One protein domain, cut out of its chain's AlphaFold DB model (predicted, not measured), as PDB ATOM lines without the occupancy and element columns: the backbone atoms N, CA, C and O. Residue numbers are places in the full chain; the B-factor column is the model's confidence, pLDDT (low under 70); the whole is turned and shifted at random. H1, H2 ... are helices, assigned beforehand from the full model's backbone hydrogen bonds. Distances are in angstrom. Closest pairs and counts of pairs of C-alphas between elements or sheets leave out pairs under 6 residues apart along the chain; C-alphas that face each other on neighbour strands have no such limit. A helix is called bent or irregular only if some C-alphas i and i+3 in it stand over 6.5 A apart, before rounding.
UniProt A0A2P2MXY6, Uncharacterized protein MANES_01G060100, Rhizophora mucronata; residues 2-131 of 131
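What this domain is: This is residues 2 to 131 of the 131 residues of the protein "Uncharacterized protein MANES_01G060100" of Rhizophora mucronata (UniProt A0A2P2MXY6). The short helices H1 and H2 lie at one end of the body, away from a group in which the H4 and H5 hairpin packs through H5 on H6a, the first arm of the long helix H6, which is bent but runs nearly straight. After H6, residues 86 to 131 have no named element; residues 112 to 117 and 122 to 131 stick out, the latter as a tail. The printed part has 130 residues with six named helices, H1 to H6 in chain order, and no named strand; the class is all helix, with 57 residues in named elements, under half. It is loose, with a radius of gyration of the C-alphas of 17.4 A and spans of 57 by 48 by 27 A.

How they stand to each other: H1, residues 2 to 7, is close to but not clearly touching H2, residues 10 to 13; their closest C-alphas, Lys 4 and Phe 11, are 5.8 A apart. H3 is residues 21 to 24, H4 29 to 40, H5 50 to 57 and H6 63 to 85. By its hydrogen bonds H6 was assigned as one helix, but it is bent: C-alphas 72 and 75 are 6.7 A apart, and arms H6a, 63 to 72, and H6b, 75 to 85, stand at a shallow tilt of 25 degrees. H3 and H6a only just touch, with 3 pairs of C-alphas within 8 A, closest Val 23 and Tyr 69 at 6.8 A. H4, with residues 34 to 39 alone, touches H5 in a helical hairpin, opposite ways at a steep tilt of 40 degrees; their closest C-alphas, Val 39 and Leu 50, are 6.9 A apart. H5 touches H6a, opposite ways at a steep tilt of 66 degrees, closest C-alphas Trp 51 and Arg 63, 7.1 A. H6b is apart from H4 and H5. Every O i to N i+4 pair is within hydrogen-bond range in H1, H4, H6a and H6b; H5 has 0 of 4, but 3 of 5 O i to N i+3 pairs, and H2 and H3 are too short for an i+4 pair.

Where its parts are: H1 begins at C-alpha 2, (163.667, 158.243, 220.837). H4 is 16.6 A long from first to last C-alpha, H5 10.9 A, H6a 13.9 A and H6b 15.2 A; H5 is irregular, with C-alphas 52 and 55 7.5 A apart. H6b ends at C-alpha 85, (180.931, 153.665, 203.839).

The domain as a whole: The C-alphas of Gly 47 and Gln 131, the two farthest apart, are 58.1 A apart. The printed part has no cut, and no link between named helices is long. The mean pLDDT of the printed part is 73.0; residues 43 to 48, 89 to 90 and 92 to 131 are under 70.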
ATOM      1  N   LYS A   2     164.092 159.589 220.399       87.06
ATOM      2  CA  LYS A   2     163.667 158.243 220.837       87.06
ATOM      3  C   LYS A   2     164.536 157.725 221.993       87.06
ATOM      4  O   LYS A   2     164.010 157.346 223.029       87.06
ATOM      5  N   LEU A   3     165.858 157.870 221.870       88.00
ATOM      6  CA  LEU A   3     166.832 157.436 222.879       88.00
ATOM      7  C   LEU A   3     166.621 158.096 224.255       88.00
ATOM      8  O   LEU A   3     166.696 157.436 225.284       88.00
ATOM      9  N   LYS A   4     166.311 159.398 224.279       90.00
ATOM     10  CA  LYS A   4     166.002 160.129 225.518       90.00
ATOM     11  C   LYS A   4     164.737 159.609 226.208       90.00
ATOM     12  O   LYS A   4     164.694 159.578 227.432       90.00
ATOM     13  N   LEU A   5     163.729 159.191 225.437       93.25
ATOM     14  CA  LEU A   5     162.503 158.597 225.979       93.25
ATOM     15  C   LEU A   5     162.755 157.180 226.507       93.25
ATOM     16  O   LEU A   5     162.263 156.844 227.576       93.25
ATOM     17  N   GLU A   6     163.551 156.381 225.795       96.00
ATOM     18  CA  GLU A   6     163.876 155.001 226.183       96.00
ATOM     19  C   GLU A   6     164.775 154.928 227.425       96.00
ATOM     20  O   GLU A   6     164.553 154.099 228.302       96.00
ATOM     21  N   LEU A   7     165.778 155.807 227.526       94.75
ATOM     22  CA  LEU A   7     166.727 155.814 228.645       94.75
ATOM     23  C   LEU A   7     166.248 156.637 229.849       94.75
ATOM     24  O   LEU A   7     166.757 156.465 230.961       94.75
ATOM     25  N   GLY A   8     165.305 157.562 229.649       94.81
ATOM     26  CA  GLY A   8     164.778 158.415 230.710       94.81
ATOM     27  C   GLY A   8     165.893 159.142 231.488       94.81
ATOM     28  O   GLY A   8     166.787 159.730 230.875       94.81
ATOM     29  N   PRO A   9     165.904 159.104 232.837       96.25
ATOM     30  CA  PRO A   9     166.925 159.780 233.649       96.25
ATOM     31  C   PRO A   9     168.367 159.320 233.384       96.25
ATOM     32  O   PRO A   9     169.313 160.071 233.634       96.25
ATOM     33  N   VAL A  10     168.555 158.097 232.877       96.50
ATOM     34  CA  VAL A  10     169.883 157.542 232.582       96.50
ATOM     35  C   VAL A  10     170.555 158.298 231.435       96.50
ATOM     36  O   VAL A  10     171.777 158.427 231.436       96.50
ATOM     37  N   PHE A  11     169.769 158.894 230.532       93.56
ATOM     38  CA  PHE A  11     170.261 159.736 229.440       93.56
ATOM     39  C   PHE A  11     171.226 160.823 229.937       93.56
ATOM     40  O   PHE A  11     172.326 160.978 229.413       93.56
ATOM     41  N   TYR A  12     170.843 161.515 231.011       93.81
ATOM     42  CA  TYR A  12     171.640 162.583 231.615       93.81
ATOM     43  C   TYR A  12     172.805 162.046 232.446       93.81
ATOM     44  O   TYR A  12     173.896 162.607 232.442       93.81
ATOM     45  N   ARG A  13     172.599 160.931 233.162       95.56
ATOM     46  CA  ARG A  13     173.663 160.305 233.966       95.56
ATOM     47  C   ARG A  13     174.829 159.818 233.113       95.56
ATOM     48  O   ARG A  13     175.960 159.847 233.581       95.56
ATOM     49  N   TRP A  14     174.554 159.356 231.898       93.00
ATOM     50  CA  TRP A  14     175.583 158.919 230.953       93.00
ATOM     51  C   TRP A  14     176.099 160.055 230.062       93.00
ATOM     52  O   TRP A  14     177.002 159.831 229.264       93.00
ATOM     53  N   GLY A  15     175.571 161.275 230.215       90.31
ATOM     54  CA  GLY A  15     176.048 162.456 229.501       90.31
ATOM     55  C   GLY A  15     175.600 162.538 228.043       90.31
ATOM     56  O   GLY A  15     176.206 163.280 227.271       90.31
ATOM     57  N   PHE A  16     174.545 161.816 227.645       89.56
ATOM     58  CA  PHE A  16     174.028 161.895 226.275       89.56
ATOM     59  C   PHE A  16     173.476 163.284 225.923       89.56
ATOM     60  O   PHE A  16     173.448 163.650 224.752       89.56
ATOM     61  N   ASP A  17     173.102 164.083 226.924       90.38
ATOM     62  CA  ASP A  17     172.732 165.496 226.772       90.38
ATOM     63  C   ASP A  17     173.912 166.392 226.369       90.38
ATOM     64  O   ASP A  17     173.716 167.531 225.954       90.38
ATOM     65  N   ARG A  18     175.142 165.881 226.471       90.06
ATOM     66  CA  ARG A  18     176.383 166.591 226.147       90.06
ATOM     67  C   ARG A  18     177.121 165.958 224.974       90.06
ATOM     68  O   ARG A  18     178.321 166.174 224.822       90.06
ATOM     69  N   MET A  19     176.416 165.202 224.132       88.56
ATOM     70  CA  MET A  19     176.986 164.653 222.906       88.56
ATOM     71  C   MET A  19     176.008 164.555 221.740       88.56
ATOM     72  O   MET A  19     174.801 164.723 221.888       88.56
ATOM     73  N   GLY A  20     176.549 164.288 220.552       86.88
ATOM     74  CA  GLY A  20     175.773 164.047 219.345       86.88
ATOM     75  C   GLY A  20     174.911 165.240 218.937       86.88
ATOM     76  O   GLY A  20     175.401 166.362 218.792       86.88
ATOM     77  N   GLU A  21     173.625 164.970 218.703       84.06
ATOM     78  CA  GLU A  21     172.661 165.955 218.207       84.06
ATOM     79  C   GLU A  21     172.555 167.166 219.144       84.06
ATOM     80  O   GLU A  21     172.667 168.294 218.666       84.06
ATOM     81  N   GLU A  22     172.467 166.939 220.459       84.81
ATOM     82  CA  GLU A  22     172.266 167.992 221.468       84.81
ATOM     83  C   GLU A  22     173.379 169.052 221.444       84.81
ATOM     84  O   GLU A  22     173.106 170.252 221.471       84.81
ATOM     85  N   VAL A  23     174.642 168.635 221.299       85.06
ATOM     86  CA  VAL A  23     175.773 169.574 221.171       85.06
ATOM     87  C   VAL A  23     175.798 170.232 219.797       85.06
ATOM     88  O   VAL A  23     176.150 171.402 219.682       85.06
ATOM     89  N   SER A  24     175.422 169.510 218.740       86.50
ATOM     90  CA  SER A  24     175.470 170.053 217.381       86.50
ATOM     91  C   SER A  24     174.449 171.161 217.117       86.50
ATOM     92  O   SER A  24     174.697 172.012 216.271       86.50
ATOM     93  N   ILE A  25     173.341 171.213 217.867       86.94
ATOM     94  CA  ILE A  25     172.304 172.248 217.705       86.94
ATOM     95  C   ILE A  25     172.871 173.655 217.934       86.94
ATOM     96  O   ILE A  25     172.442 174.608 217.284       86.94
ATOM     97  N   SER A  26     173.857 173.806 218.824       87.81
ATOM     98  CA  SER A  26     174.475 175.109 219.077       87.81
ATOM     99  C   SER A  26     175.485 175.530 218.006       87.81
ATOM    100  O   SER A  26     176.101 176.582 218.169       87.81
ATOM    101  N   TRP A  27     175.710 174.721 216.965       91.19
ATOM    102  CA  TRP A  27     176.700 174.953 215.915       91.19
ATOM    103  C   TRP A  27     176.022 175.218 214.576       91.19
ATOM    104  O   TRP A  27     175.251 174.417 214.055       91.19
ATOM    105  N   THR A  28     176.336 176.362 213.981       92.12
ATOM    106  CA  THR A  28     175.853 176.693 212.639       92.12
ATOM    107  C   THR A  28     176.619 175.908 211.576       92.12
ATOM    108  O   THR A  28     177.802 175.620 211.740       92.12
ATOM    109  N   VAL A  29     176.002 175.661 210.415       88.69
ATOM    110  CA  VAL A  29     176.665 174.998 209.269       88.69
ATOM    111  C   VAL A  29     178.001 175.666 208.913       88.69
ATOM    112  O   VAL A  29     178.985 174.995 208.614       88.69
ATOM    113  N   LYS A  30     178.062 177.000 209.000       90.50
ATOM    114  CA  LYS A  30     179.284 177.773 208.751       90.50
ATOM    115  C   LYS A  30     180.367 177.514 209.804       90.50
ATOM    116  O   LYS A  30     181.543 177.448 209.451       90.50
ATOM    117  N   GLU A  31     179.992 177.387 211.076       92.25
ATOM    118  CA  GLU A  31     180.917 176.988 212.141       92.25
ATOM    119  C   GLU A  31     181.391 175.546 211.942       92.25
ATOM    120  O   GLU A  31     182.588 175.302 212.039       92.25
ATOM    121  N   GLU A  32     180.504 174.613 211.579       91.44
ATOM    122  CA  GLU A  32     180.894 173.223 211.310       91.44
ATOM    123  C   GLU A  32     181.883 173.116 210.135       91.44
ATOM    124  O   GLU A  32     182.874 172.390 210.221       91.44
ATOM    125  N   MET A  33     181.644 173.851 209.041       89.38
ATOM    126  CA  MET A  33     182.557 173.914 207.890       89.38
ATOM    127  C   MET A  33     183.917 174.482 208.293       89.38
ATOM    128  O   MET A  33     184.951 173.880 208.015       89.38
ATOM    129  N   ARG A  34     183.924 175.598 209.029       91.38
ATOM    130  CA  ARG A  34     185.165 176.194 209.534       91.38
ATOM    131  C   ARG A  34     185.923 175.244 210.462       91.38
ATOM    132  O   ARG A  34     187.151 175.240 210.461       91.38
ATOM    133  N   PHE A  35     185.205 174.449 211.251       90.12
ATOM    134  CA  PHE A  35     185.802 173.473 212.153       90.12
ATOM    135  C   PHE A  35     186.514 172.373 211.363       90.12
ATOM    136  O   PHE A  35     187.651 172.035 211.676       90.12
ATOM    137  N   LYS A  36     185.886 171.874 210.291       87.06
ATOM    138  CA  LYS A  36     186.504 170.914 209.363       87.06
ATOM    139  C   LYS A  36     187.780 171.472 208.742       87.06
ATOM    140  O   LYS A  36     188.797 170.787 208.739       87.06
ATOM    141  N   ASP A  37     187.749 172.722 208.282       86.75
ATOM    142  CA  ASP A  37     188.934 173.376 207.718       86.75
ATOM    143  C   ASP A  37     190.070 173.517 208.738       86.75
ATOM    144  O   ASP A  37     191.229 173.306 208.388       86.75
ATOM    145  N   MET A  38     189.748 173.834 209.997       86.38
ATOM    146  CA  MET A  38     190.722 173.908 211.091       86.38
ATOM    147  C   MET A  38     191.357 172.545 211.401       86.38
ATOM    148  O   MET A  38     192.561 172.471 211.625       86.38
ATOM    149  N   VAL A  39     190.564 171.468 211.425       83.12
ATOM    150  CA  VAL A  39     191.080 170.108 211.661       83.12
ATOM    151  C   VAL A  39     191.964 169.663 210.497       83.12
ATOM    152  O   VAL A  39     193.069 169.185 210.720       83.12
ATOM    153  N   ARG A  40     191.535 169.904 209.252       80.50
ATOM    154  CA  ARG A  40     192.309 169.563 208.050       80.50
ATOM    155  C   ARG A  40     193.625 170.338 207.948       80.50
ATOM    156  O   ARG A  40     194.602 169.816 207.426       80.50
ATOM    157  N   SER A  41     193.667 171.579 208.433       77.94
ATOM    158  CA  SER A  41     194.893 172.386 208.433       77.94
ATOM    159  C   SER A  41     195.875 172.021 209.551       77.94
ATOM    160  O   SER A  41     196.997 172.524 209.547       77.94
ATOM    161  N   SER A  42     195.469 171.175 210.504       73.06
ATOM    162  CA  SER A  42     196.286 170.744 211.644       73.06
ATOM    163  C   SER A  42     196.206 169.221 211.821       73.06
ATOM    164  O   SER A  42     195.601 168.762 212.795       73.06
ATOM    165  N   PRO A  43     196.776 168.433 210.887       66.31
ATOM    166  CA  PRO A  43     196.757 166.983 211.004       66.31
ATOM    167  C   PRO A  43     197.470 166.535 212.292       66.31
ATOM    168  O   PRO A  43     198.499 167.124 212.650       66.31
ATOM    169  N   PRO A  44     196.948 165.522 213.007       62.38
ATOM    170  CA  PRO A  44     197.586 164.939 214.189       62.38
ATOM    171  C   PRO A  44     199.068 164.593 213.995       62.38
ATOM    172  O   PRO A  44     199.873 164.840 214.898       62.38
ATOM    173  N   SER A  45     199.456 164.121 212.805       59.16
ATOM    174  CA  SER A  45     200.858 163.847 212.445       59.16
ATOM    175  C   SER A  45     201.769 165.078 212.439       59.16
ATOM    176  O   SER A  45     202.986 164.942 212.569       59.16
ATOM    177  N   LEU A  46     201.216 166.292 212.349       56.12
ATOM    178  CA  LEU A  46     201.987 167.537 212.354       56.12
ATOM    179  C   LEU A  46     202.455 167.955 213.758       56.12
ATOM    180  O   LEU A  46     203.167 168.951 213.890       56.12
ATOM    181  N   GLY A  47     202.028 167.261 214.823       51.88
ATOM    182  CA  GLY A  47     202.446 167.519 216.212       51.88
ATOM    183  C   GLY A  47     202.046 168.893 216.776       51.88
ATOM    184  O   GLY A  47     202.288 169.189 217.948       51.88
ATOM    185  N   MET A  48     201.415 169.751 215.971       57.78
ATOM    186  CA  MET A  48     200.872 171.029 216.404       57.78
ATOM    187  C   MET A  48     199.548 170.766 217.107       57.78
ATOM    188  O   MET A  48     198.601 170.267 216.511       57.78
ATOM    189  N   SER A  49     199.480 171.125 218.390       70.19
ATOM    190  CA  SER A  49     198.231 171.149 219.150       70.19
ATOM    191  C   SER A  49     197.191 171.932 218.336       70.19
ATOM    192  O   SER A  49     197.275 173.157 218.238       70.19
ATOM    193  N   LEU A  50     196.230 171.220 217.731       74.25
ATOM    194  CA  LEU A  50     195.061 171.737 216.994       74.25
ATOM    195  C   LEU A  50     194.465 172.986 217.675       74.25
ATOM    196  O   LEU A  50     194.039 173.956 217.049       74.25
ATOM    197  N   TRP A  51     194.510 172.979 219.004       81.81
ATOM    198  CA  TRP A  51     193.974 173.995 219.893       81.81
ATOM    199  C   TRP A  51     194.780 175.297 219.941       81.81
ATOM    200  O   TRP A  51     194.204 176.346 220.220       81.81
ATOM    201  N   ASN A  52     196.079 175.279 219.626       81.06
ATOM    202  CA  ASN A  52     196.949 176.465 219.665       81.06
ATOM    203  C   ASN A  52     196.489 177.563 218.699       81.06
ATOM    204  O   ASN A  52     196.801 178.740 218.877       81.06
ATOM    205  N   HIS A  53     195.763 177.187 217.649       77.94
ATOM    206  CA  HIS A  53     195.290 178.108 216.620       77.94
ATOM    207  C   HIS A  53     193.776 178.237 216.581       77.94
ATOM    208  O   HIS A  53     193.257 179.036 215.804       77.94
ATOM    209  N   ALA A  54     193.078 177.531 217.464       85.12
ATOM    210  CA  ALA A  54     191.632 177.462 217.476       85.12
ATOM    211  C   ALA A  54     190.969 178.833 217.691       85.12
ATOM    212  O   ALA A  54     189.981 179.142 217.029       85.12
ATOM    213  N   ASN A  55     191.580 179.714 218.492       84.50
ATOM    214  CA  ASN A  55     191.091 181.084 218.694       84.50
ATOM    215  C   ASN A  55     191.092 181.926 217.396       84.50
ATOM    216  O   ASN A  55     190.281 182.836 217.245       84.50
ATOM    217  N   ARG A  56     191.960 181.608 216.418       86.38
ATOM    218  CA  ARG A  56     191.958 182.282 215.103       86.38
ATOM    219  C   ARG A  56     190.723 181.918 214.281       86.38
ATOM    220  O   ARG A  56     190.186 182.761 213.570       86.38
ATOM    221  N   TYR A  57     190.264 180.674 214.393       88.25
ATOM    222  CA  TYR A  57     189.074 180.187 213.697       88.25
ATOM    223  C   TYR A  57     187.789 180.549 214.455       88.25
ATOM    224  O   TYR A  57     186.787 180.929 213.842       88.25
ATOM    225  N   PHE A  58     187.816 180.488 215.784       92.00
ATOM    226  CA  PHE A  58     186.645 180.642 216.641       92.00
ATOM    227  C   PHE A  58     186.897 181.629 217.789       92.00
ATOM    228  O   PHE A  58     186.974 181.221 218.942       92.00
ATOM    229  N   PRO A  59     186.940 182.945 217.512       89.94
ATOM    230  CA  PRO A  59     187.205 183.957 218.541       89.94
ATOM    231  C   PRO A  59     186.081 184.105 219.579       89.94
ATOM    232  O   PRO A  59     186.242 184.798 220.577       89.94
ATOM    233  N   ARG A  60     184.910 183.508 219.319       92.31
ATOM    234  CA  ARG A  60     183.727 183.561 220.193       92.31
ATOM    235  C   ARG A  60     183.454 182.252 220.930       92.31
ATOM    236  O   ARG A  60     182.464 182.193 221.647       92.31
ATOM    237  N   ARG A  61     184.272 181.216 220.717       92.25
ATOM    238  CA  ARG A  61     184.112 179.917 221.377       92.25
ATOM    239  C   ARG A  61     185.258 179.674 222.333       92.25
ATOM    240  O   ARG A  61     186.401 180.012 222.029       92.25
ATOM    241  N   THR A  62     184.958 179.066 223.468       92.06
ATOM    242  CA  THR A  62     185.994 178.655 224.411       92.06
ATOM    243  C   THR A  62     186.677 177.380 223.930       92.06
ATOM    244  O   THR A  62     186.141 176.624 223.116       92.06
ATOM    245  N   ARG A  63     187.878 177.102 224.446       89.69
ATOM    246  CA  ARG A  63     188.586 175.859 224.125       89.69
ATOM    247  C   ARG A  63     187.749 174.635 224.503       89.69
ATOM    248  O   ARG A  63     187.742 173.662 223.759       89.69
ATOM    249  N   GLU A  64     187.034 174.696 225.618       90.62
ATOM    250  CA  GLU A  64     186.174 173.625 226.123       90.62
ATOM    251  C   GLU A  64     185.023 173.326 225.156       90.62
ATOM    252  O   GLU A  64     184.747 172.158 224.892       90.62
ATOM    253  N   GLU A  65     184.392 174.351 224.571       92.00
ATOM    254  CA  GLU A  65     183.349 174.161 223.556       92.00
ATOM    255  C   GLU A  65     183.899 173.478 222.298       92.00
ATOM    256  O   GLU A  65     183.262 172.576 221.751       92.00
ATOM    257  N   LEU A  66     185.093 173.876 221.851       92.12
ATOM    258  CA  LEU A  66     185.733 173.306 220.663       92.12
ATOM    259  C   LEU A  66     186.177 171.855 220.895       92.12
ATOM    260  O   LEU A  66     185.967 171.000 220.035       92.12
ATOM    261  N   VAL A  67     186.749 171.565 222.067       89.06
ATOM    262  CA  VAL A  67     187.128 170.208 222.489       89.06
ATOM    263  C   VAL A  67     185.885 169.329 222.626       89.06
ATOM    264  O   VAL A  67     185.871 168.209 222.120       89.06
ATOM    265  N   SER A  68     184.822 169.843 223.251       91.50
ATOM    266  CA  SER A  68     183.550 169.129 223.370       91.50
ATOM    267  C   SER A  68     182.981 168.790 221.995       91.50
ATOM    268  O   SER A  68     182.665 167.634 221.729       91.50
ATOM    269  N   TYR A  69     182.921 169.756 221.076       92.75
ATOM    270  CA  TYR A  69     182.427 169.509 219.724       92.75
ATOM    271  C   TYR A  69     183.277 168.487 218.957       92.75
ATOM    272  O   TYR A  69     182.728 167.632 218.260       92.75
ATOM    273  N   TYR A  70     184.603 168.514 219.121       90.38
ATOM    274  CA  TYR A  70     185.496 167.541 218.492       90.38
ATOM    275  C   TYR A  70     185.170 166.102 218.894       90.38
ATOM    276  O   TYR A  70     184.878 165.271 218.036       90.38
ATOM    277  N   PHE A  71     185.176 165.816 220.196       88.50
ATOM    278  CA  PHE A  71     184.986 164.454 220.692       88.50
ATOM    279  C   PHE A  71     183.532 164.002 220.612       88.50
ATOM    280  O   PHE A  71     183.262 162.862 220.246       88.50
ATOM    281  N   ASN A  72     182.590 164.896 220.905       92.38
ATOM    282  CA  ASN A  72     181.197 164.514 221.078       92.38
ATOM    283  C   ASN A  72     180.359 164.621 219.800       92.38
ATOM    284  O   ASN A  72     179.264 164.061 219.747       92.38
ATOM    285  N   VAL A  73     180.841 165.329 218.774       91.25
ATOM    286  CA  VAL A  73     180.117 165.513 217.507       91.25
ATOM    287  C   VAL A  73     180.976 165.094 216.324       91.25
ATOM    288  O   VAL A  73     180.605 164.179 215.590       91.25
ATOM    289  N   PHE A  74     182.118 165.752 216.126       89.31
ATOM    290  CA  PHE A  74     182.935 165.587 214.927       89.31
ATOM    291  C   PHE A  74     183.477 164.157 214.787       89.31
ATOM    292  O   PHE A  74     183.210 163.511 213.773       89.31
ATOM    293  N   LEU A  75     184.162 163.633 215.809       86.81
ATOM    294  CA  LEU A  75     184.730 162.283 215.791       86.81
ATOM    295  C   LEU A  75     183.660 161.191 215.702       86.81
ATOM    296  O   LEU A  75     183.806 160.251 214.924       86.81
ATOM    297  N   VAL A  76     182.551 161.333 216.435       87.12
ATOM    298  CA  VAL A  76     181.441 160.362 216.398       87.12
ATOM    299  C   VAL A  76     180.818 160.295 215.003       87.12
ATOM    300  O   VAL A  76     180.586 159.202 214.480       87.12
ATOM    301  N   ARG A  77     180.579 161.450 214.363       87.38
ATOM    302  CA  ARG A  77     180.091 161.515 212.975       87.38
ATOM    303  C   ARG A  77     181.107 160.914 212.007       87.38
ATOM    304  O   ARG A  77     180.708 160.173 211.109       87.38
ATOM    305  N   ARG A  78     182.399 161.181 212.222       84.12
ATOM    306  CA  ARG A  78     183.491 160.618 211.425       84.12
ATOM    307  C   ARG A  78     183.503 159.089 211.475       84.12
ATOM    308  O   ARG A  78     183.368 158.432 210.445       84.12
ATOM    309  N   ARG A  79     183.533 158.510 212.671       84.44
ATOM    310  CA  ARG A  79     183.519 157.049 212.842       84.44
ATOM    311  C   ARG A  79     182.232 156.410 212.331       84.44
ATOM    312  O   ARG A  79     182.279 155.382 211.666       84.44
ATOM    313  N   SER A  80     181.086 157.054 212.549       84.50
ATOM    314  CA  SER A  80     179.806 156.576 212.011       84.50
ATOM    315  C   SER A  80     179.808 156.488 210.482       84.50
ATOM    316  O   SER A  80     179.204 155.571 209.932       84.50
ATOM    317  N   TYR A  81     180.468 157.424 209.795       81.06
ATOM    318  CA  TYR A  81     180.598 157.405 208.340       81.06
ATOM    319  C   TYR A  81     181.550 156.306 207.867       81.06
ATOM    320  O   TYR A  81     181.145 155.497 207.038       81.06
ATOM    321  N   GLN A  82     182.761 156.226 208.425       79.31
ATOM    322  CA  GLN A  82     183.731 155.178 208.071       79.31
ATOM    323  C   GLN A  82     183.125 153.779 208.255       79.31
ATOM    324  O   GLN A  82     183.183 152.951 207.351       79.31
ATOM    325  N   ASN A  83     182.408 153.553 209.360       83.25
ATOM    326  CA  ASN A  83     181.734 152.280 209.623       83.25
ATOM    327  C   ASN A  83     180.633 151.939 208.603       83.25
ATOM    328  O   ASN A  83     180.320 150.767 208.417       83.25
ATOM    329  N   ARG A  84     180.009 152.941 207.969       83.31
ATOM    330  CA  ARG A  84     178.931 152.737 206.983       83.31
ATOM    331  C   ARG A  84     179.439 152.675 205.547       83.31
ATOM    332  O   ARG A  84     178.850 151.961 204.744       83.31
ATOM    333  N   VAL A  85     180.477 153.442 205.220       79.12
ATOM    334  CA  VAL A  85     180.931 153.665 203.839       79.12
ATOM    335  C   VAL A  85     182.206 152.897 203.516       79.12
ATOM    336  O   VAL A  85     182.334 152.386 202.412       79.12
ATOM    337  N   THR A  86     183.119 152.732 204.470       73.75
ATOM    338  CA  THR A  86     184.375 151.989 204.279       73.75
ATOM    339  C   THR A  86     184.495 150.835 205.282       73.75
ATOM    340  O   THR A  86     185.498 150.723 205.986       73.75
ATOM    341  N   PRO A  87     183.500 149.923 205.366       73.06
ATOM    342  CA  PRO A  87     183.450 148.898 206.413       73.06
ATOM    343  C   PRO A  87     184.569 147.847 206.320       73.06
ATOM    344  O   PRO A  87     184.740 147.057 207.241       73.06
ATOM    345  N   LYS A  88     185.305 147.795 205.202       76.25
ATOM    346  CA  LYS A  88     186.409 146.848 204.978       76.25
ATOM    347  C   LYS A  88     187.783 147.413 205.356       76.25
ATOM    348  O   LYS A  88     188.727 146.643 205.474       76.25
ATOM    349  N   GLU A  89     187.880 148.722 205.565       68.38
ATOM    350  CA  GLU A  89     189.117 149.450 205.867       68.38
ATOM    351  C   GLU A  89     188.931 150.202 207.192       68.38
ATOM    352  O   GLU A  89     188.907 151.429 207.254       68.38
ATOM    353  N   ILE A  90     188.691 149.441 208.266       68.75
ATOM    354  CA  ILE A  90     188.497 149.998 209.607       68.75
ATOM    355  C   ILE A  90     189.870 150.153 210.254       68.75
ATOM    356  O   ILE A  90     190.385 149.215 210.860       68.75
ATOM    357  N   ASP A  91     190.439 151.347 210.134       70.31
ATOM    358  CA  ASP A  91     191.610 151.760 210.903       70.31
ATOM    359  C   ASP A  91     191.190 152.802 211.951       70.31
ATOM    360  O   ASP A  91     190.758 153.914 211.626       70.31
ATOM    361  N   SER A  92     191.243 152.409 213.227       67.62
ATOM    362  CA  SER A  92     190.882 153.287 214.345       67.62
ATOM    363  C   SER A  92     191.974 154.302 214.698       67.62
ATOM    364  O   SER A  92     191.684 155.238 215.445       67.62
ATOM    365  N   ASP A  93     193.178 154.146 214.160       69.50
ATOM    366  CA  ASP A  93     194.322 155.010 214.452       69.50
ATOM    367  C   ASP A  93     194.585 156.003 213.305       69.50
ATOM    368  O   ASP A  93     195.273 157.006 213.494       69.50
ATOM    369  N   ASP A  94     193.981 155.779 212.130       69.75
ATOM    370  CA  ASP A  94     194.031 156.715 211.008       69.75
ATOM    371  C   ASP A  94     193.108 157.929 211.225       69.75
ATOM    372  O   ASP A  94     191.934 157.969 210.827       69.75
ATOM    373  N   ASP A  95     193.677 158.946 211.871       64.81
ATOM    374  CA  ASP A  95     193.072 160.265 212.025       64.81
ATOM    375  C   ASP A  95     193.459 161.249 210.898       64.81
ATOM    376  O   ASP A  95     192.897 162.349 210.844       64.81
ATOM    377  N   ASP A  96     194.331 160.857 209.963       61.59
ATOM    378  CA  ASP A  96     194.904 161.730 208.926       61.59
ATOM    379  C   ASP A  96     194.193 161.623 207.560       61.59
ATOM    380  O   ASP A  96     194.300 162.544 206.746       61.59
ATOM    381  N   SER A  97     193.433 160.553 207.296       60.62
ATOM    382  CA  SER A  97     192.686 160.409 206.036       60.62
ATOM    383  C   SER A  97     191.629 161.498 205.811       60.62
ATOM    384  O   SER A  97     190.850 161.847 206.706       60.62
ATOM    385  N   ASP A  98     191.584 162.030 204.581       55.09
ATOM    386  CA  ASP A  98     190.622 163.063 204.196       55.09
ATOM    387  C   ASP A  98     189.196 162.517 204.282       55.09
ATOM    388  O   ASP A  98     188.872 161.420 203.815       55.09
ATOM    389  N   PHE A  99     188.322 163.305 204.901       53.66
ATOM    390  CA  PHE A  99     186.921 162.955 205.004       53.66
ATOM    391  C   PHE A  99     186.292 163.115 203.626       53.66
ATOM    392  O   PHE A  99     186.283 164.225 203.094       53.66
ATOM    393  N   GLY A 100     185.716 162.039 203.073       51.41
ATOM    394  CA  GLY A 100     184.829 162.133 201.913       51.41
ATOM    395  C   GLY A 100     183.901 163.336 202.095       51.41
ATOM    396  O   GLY A 100     183.261 163.478 203.142       51.41
ATOM    397  N   SER A 101     183.958 164.276 201.148       42.59
ATOM    398  CA  SER A 101     183.474 165.637 201.362       42.59
ATOM    399  C   SER A 101     182.027 165.636 201.863       42.59
ATOM    400  O   SER A 101     181.126 165.060 201.255       42.59
ATOM    401  N   PHE A 102     181.784 166.312 202.989       45.91
ATOM    402  CA  PHE A 102     180.433 166.690 203.401       45.91
ATOM    403  C   PHE A 102     179.930 167.781 202.452       45.91
ATOM    404  O   PHE A 102     179.841 168.957 202.814       45.91
ATOM    405  N   ALA A 103     179.610 167.400 201.222       35.16
ATOM    406  CA  ALA A 103     178.664 168.152 200.435       35.16
ATOM    407  C   ALA A 103     177.294 167.980 201.109       35.16
ATOM    408  O   ALA A 103     176.571 167.023 200.871       35.16
ATOM    409  N   TYR A 104     176.994 168.950 201.970       39.47
ATOM    410  CA  TYR A 104     175.665 169.333 202.431       39.47
ATOM    411  C   TYR A 104     174.917 168.370 203.363       39.47
ATOM    412  O   TYR A 104     175.129 167.164 203.434       39.47
ATOM    413  N   SER A 105     174.047 168.998 204.154       41.19
ATOM    414  CA  SER A 105     172.909 168.401 204.846       41.19
ATOM    415  C   SER A 105     172.345 167.196 204.103       41.19
ATOM    416  O   SER A 105     172.231 167.260 202.881       41.19
ATOM    417  N   TYR A 106     171.950 166.166 204.856       42.59
ATOM    418  CA  TYR A 106     171.049 165.088 204.441       42.59
ATOM    419  C   TYR A 106     170.498 165.251 203.009       42.59
ATOM    420  O   TYR A 106     169.583 166.041 202.788       42.59
ATOM    421  N   GLY A 107     171.061 164.504 202.053       42.12
ATOM    422  CA  GLY A 107     170.361 164.192 200.805       42.12
ATOM    423  C   GLY A 107     170.763 164.890 199.501       42.12
ATOM    424  O   GLY A 107     169.960 164.826 198.577       42.12
ATOM    425  N   LEU A 108     171.951 165.487 199.327       37.34
ATOM    426  CA  LEU A 108     172.354 165.959 197.987       37.34
ATOM    427  C   LEU A 108     173.719 165.434 197.524       37.34
ATOM    428  O   LEU A 108     174.766 165.924 197.920       37.34
ATOM    429  N   ALA A 109     173.620 164.456 196.618       34.53
ATOM    430  CA  ALA A 109     174.612 163.973 195.660       34.53
ATOM    431  C   ALA A 109     175.980 163.560 196.228       34.53
ATOM    432  O   ALA A 109     176.899 164.363 196.374       34.53
ATOM    433  N   ALA A 110     176.138 162.246 196.413       37.38
ATOM    434  CA  ALA A 110     177.443 161.602 196.444       37.38
ATOM    435  C   ALA A 110     178.268 162.060 195.227       37.38
ATOM    436  O   ALA A 110     177.854 161.878 194.079       37.38
ATOM    437  N   ALA A 111     179.421 162.680 195.478       39.66
ATOM    438  CA  ALA A 111     180.379 162.988 194.430       39.66
ATOM    439  C   ALA A 111     180.793 161.672 193.758       39.66
ATOM    440  O   ALA A 111     181.361 160.787 194.398       39.66
ATOM    441  N   LYS A 112     180.466 161.524 192.471       36.81
ATOM    442  CA  LYS A 112     180.843 160.349 191.685       36.81
ATOM    443  C   LYS A 112     182.348 160.392 191.423       36.81
ATOM    444  O   LYS A 112     182.802 161.142 190.563       36.81
ATOM    445  N   PHE A 113     183.108 159.586 192.157       43.06
ATOM    446  CA  PHE A 113     184.468 159.218 191.771       43.06
ATOM    447  C   PHE A 113     184.407 158.063 190.759       43.06
ATOM    448  O   PHE A 113     183.694 157.086 191.005       43.06
ATOM    449  N   PRO A 114     185.130 158.130 189.626       36.72
ATOM    450  CA  PRO A 114     185.188 157.018 188.688       36.72
ATOM    451  C   PRO A 114     185.994 155.878 189.328       36.72
ATOM    452  O   PRO A 114     187.202 155.995 189.505       36.72
ATOM    453  N   GLY A 115     185.310 154.798 189.711       45.56
ATOM    454  CA  GLY A 115     185.920 153.603 190.310       45.56
ATOM    455  C   GLY A 115     185.399 153.223 191.697       45.56
ATOM    456  O   GLY A 115     185.736 152.147 192.180       45.56
ATOM    457  N   ALA A 116     184.554 154.048 192.325       46.78
ATOM    458  CA  ALA A 116     183.789 153.605 193.483       46.78
ATOM    459  C   ALA A 116     182.587 152.808 192.970       46.78
ATOM    460  O   ALA A 116     181.636 153.390 192.446       46.78
ATOM    461  N   ASP A 117     182.663 151.480 193.082       46.00
ATOM    462  CA  ASP A 117     181.484 150.621 193.001       46.00
ATOM    463  C   ASP A 117     180.422 151.259 193.900       46.00
ATOM    464  O   ASP A 117     180.720 151.617 195.044       46.00
ATOM    465  N   GLU A 118     179.262 151.562 193.323       44.69
ATOM    466  CA  GLU A 118     178.264 152.472 193.878       44.69
ATOM    467  C   GLU A 118     177.813 151.915 195.239       44.69
ATOM    468  O   GLU A 118     176.908 151.088 195.328       44.69
ATOM    469  N   LEU A 119     178.481 152.328 196.323       48.41
ATOM    470  CA  LEU A 119     178.079 152.043 197.695       48.41
ATOM    471  C   LEU A 119     176.870 152.927 197.975       48.41
ATOM    472  O   LEU A 119     176.925 153.932 198.685       48.41
ATOM    473  N   ILE A 120     175.764 152.555 197.336       42.75
ATOM    474  CA  ILE A 120     174.435 153.030 197.647       42.75
ATOM    475  C   ILE A 120     174.224 152.586 199.082       42.75
ATOM    476  O   ILE A 120     173.979 151.416 199.369       42.75
ATOM    477  N   CYS A 121     174.394 153.536 199.995       43.66
ATOM    478  CA  CYS A 121     173.947 153.403 201.362       43.66
ATOM    479  C   CYS A 121     172.455 153.079 201.253       43.66
ATOM    480  O   CYS A 121     171.657 153.950 200.904       43.66
ATOM    481  N   SER A 122     172.103 151.800 201.397       44.94
ATOM    482  CA  SER A 122     170.734 151.341 201.230       44.94
ATOM    483  C   SER A 122     169.875 152.140 202.197       44.94
ATOM    484  O   SER A 122     170.094 152.067 203.410       44.94
ATOM    485  N   GLU A 123     168.934 152.924 201.670       43.03
ATOM    486  CA  GLU A 123     167.887 153.510 202.496       43.03
ATOM    487  C   GLU A 123     167.299 152.389 203.349       43.03
ATOM    488  O   GLU A 123     166.938 151.323 202.839       43.03
ATOM    489  N   ASN A 124     167.249 152.602 204.662       42.34
ATOM    490  CA  ASN A 124     166.623 151.653 205.560       42.34
ATOM    491  C   ASN A 124     165.112 151.680 205.284       42.34
ATOM    492  O   ASN A 124     164.387 152.479 205.869       42.34
ATOM    493  N   LYS A 125     164.643 150.831 204.362       43.41
ATOM    494  CA  LYS A 125     163.228 150.645 204.009       43.41
ATOM    495  C   LYS A 125     162.466 149.868 205.084       43.41
ATOM    496  O   LYS A 125     161.658 149.001 204.762       43.41
ATOM    497  N   GLN A 126     162.726 150.124 206.363       40.56
ATOM    498  CA  GLN A 126     161.866 149.577 207.406       40.56
ATOM    499  C   GLN A 126     160.496 150.253 207.293       40.56
ATOM    500  O   GLN A 126     160.293 151.375 207.754       40.56
ATOM    501  N   CYS A 127     159.589 149.553 206.603       41.53
ATOM    502  CA  CYS A 127     158.163 149.820 206.550       41.53
ATOM    503  C   CYS A 127     157.626 149.952 207.973       41.53
ATOM    504  O   CYS A 127     157.760 149.041 208.789       41.53
ATOM    505  N   ILE A 128     156.996 151.085 208.253       50.09
ATOM    506  CA  ILE A 128     156.116 151.256 209.406       50.09
ATOM    507  C   ILE A 128     154.711 150.791 209.021       50.09
ATOM    508  O   ILE A 128     153.781 151.588 208.993       50.09
ATOM    509  N   ASP A 129     154.560 149.503 208.725       37.25
ATOM    510  CA  ASP A 129     153.235 148.888 208.687       37.25
ATOM    511  C   ASP A 129     152.973 148.281 210.065       37.25
ATOM    512  O   ASP A 129     153.405 147.173 210.381       37.25
ATOM    513  N   PHE A 130     152.313 149.061 210.919       42.78
ATOM    514  CA  PHE A 130     151.664 148.543 212.117       42.78
ATOM    515  C   PHE A 130     150.213 148.204 211.755       42.78
ATOM    516  O   PHE A 130     149.413 149.114 211.529       42.78
ATOM    517  N   GLN A 131     149.886 146.910 211.730       34.19
ATOM    518  CA  GLN A 131     148.529 146.402 211.943       34.19
ATOM    519  C   GLN A 131     148.531 145.478 213.160       34.19
ATOM    520  O   GLN A 131     149.496 144.691 213.291       34.19
TER     521      GLN A 131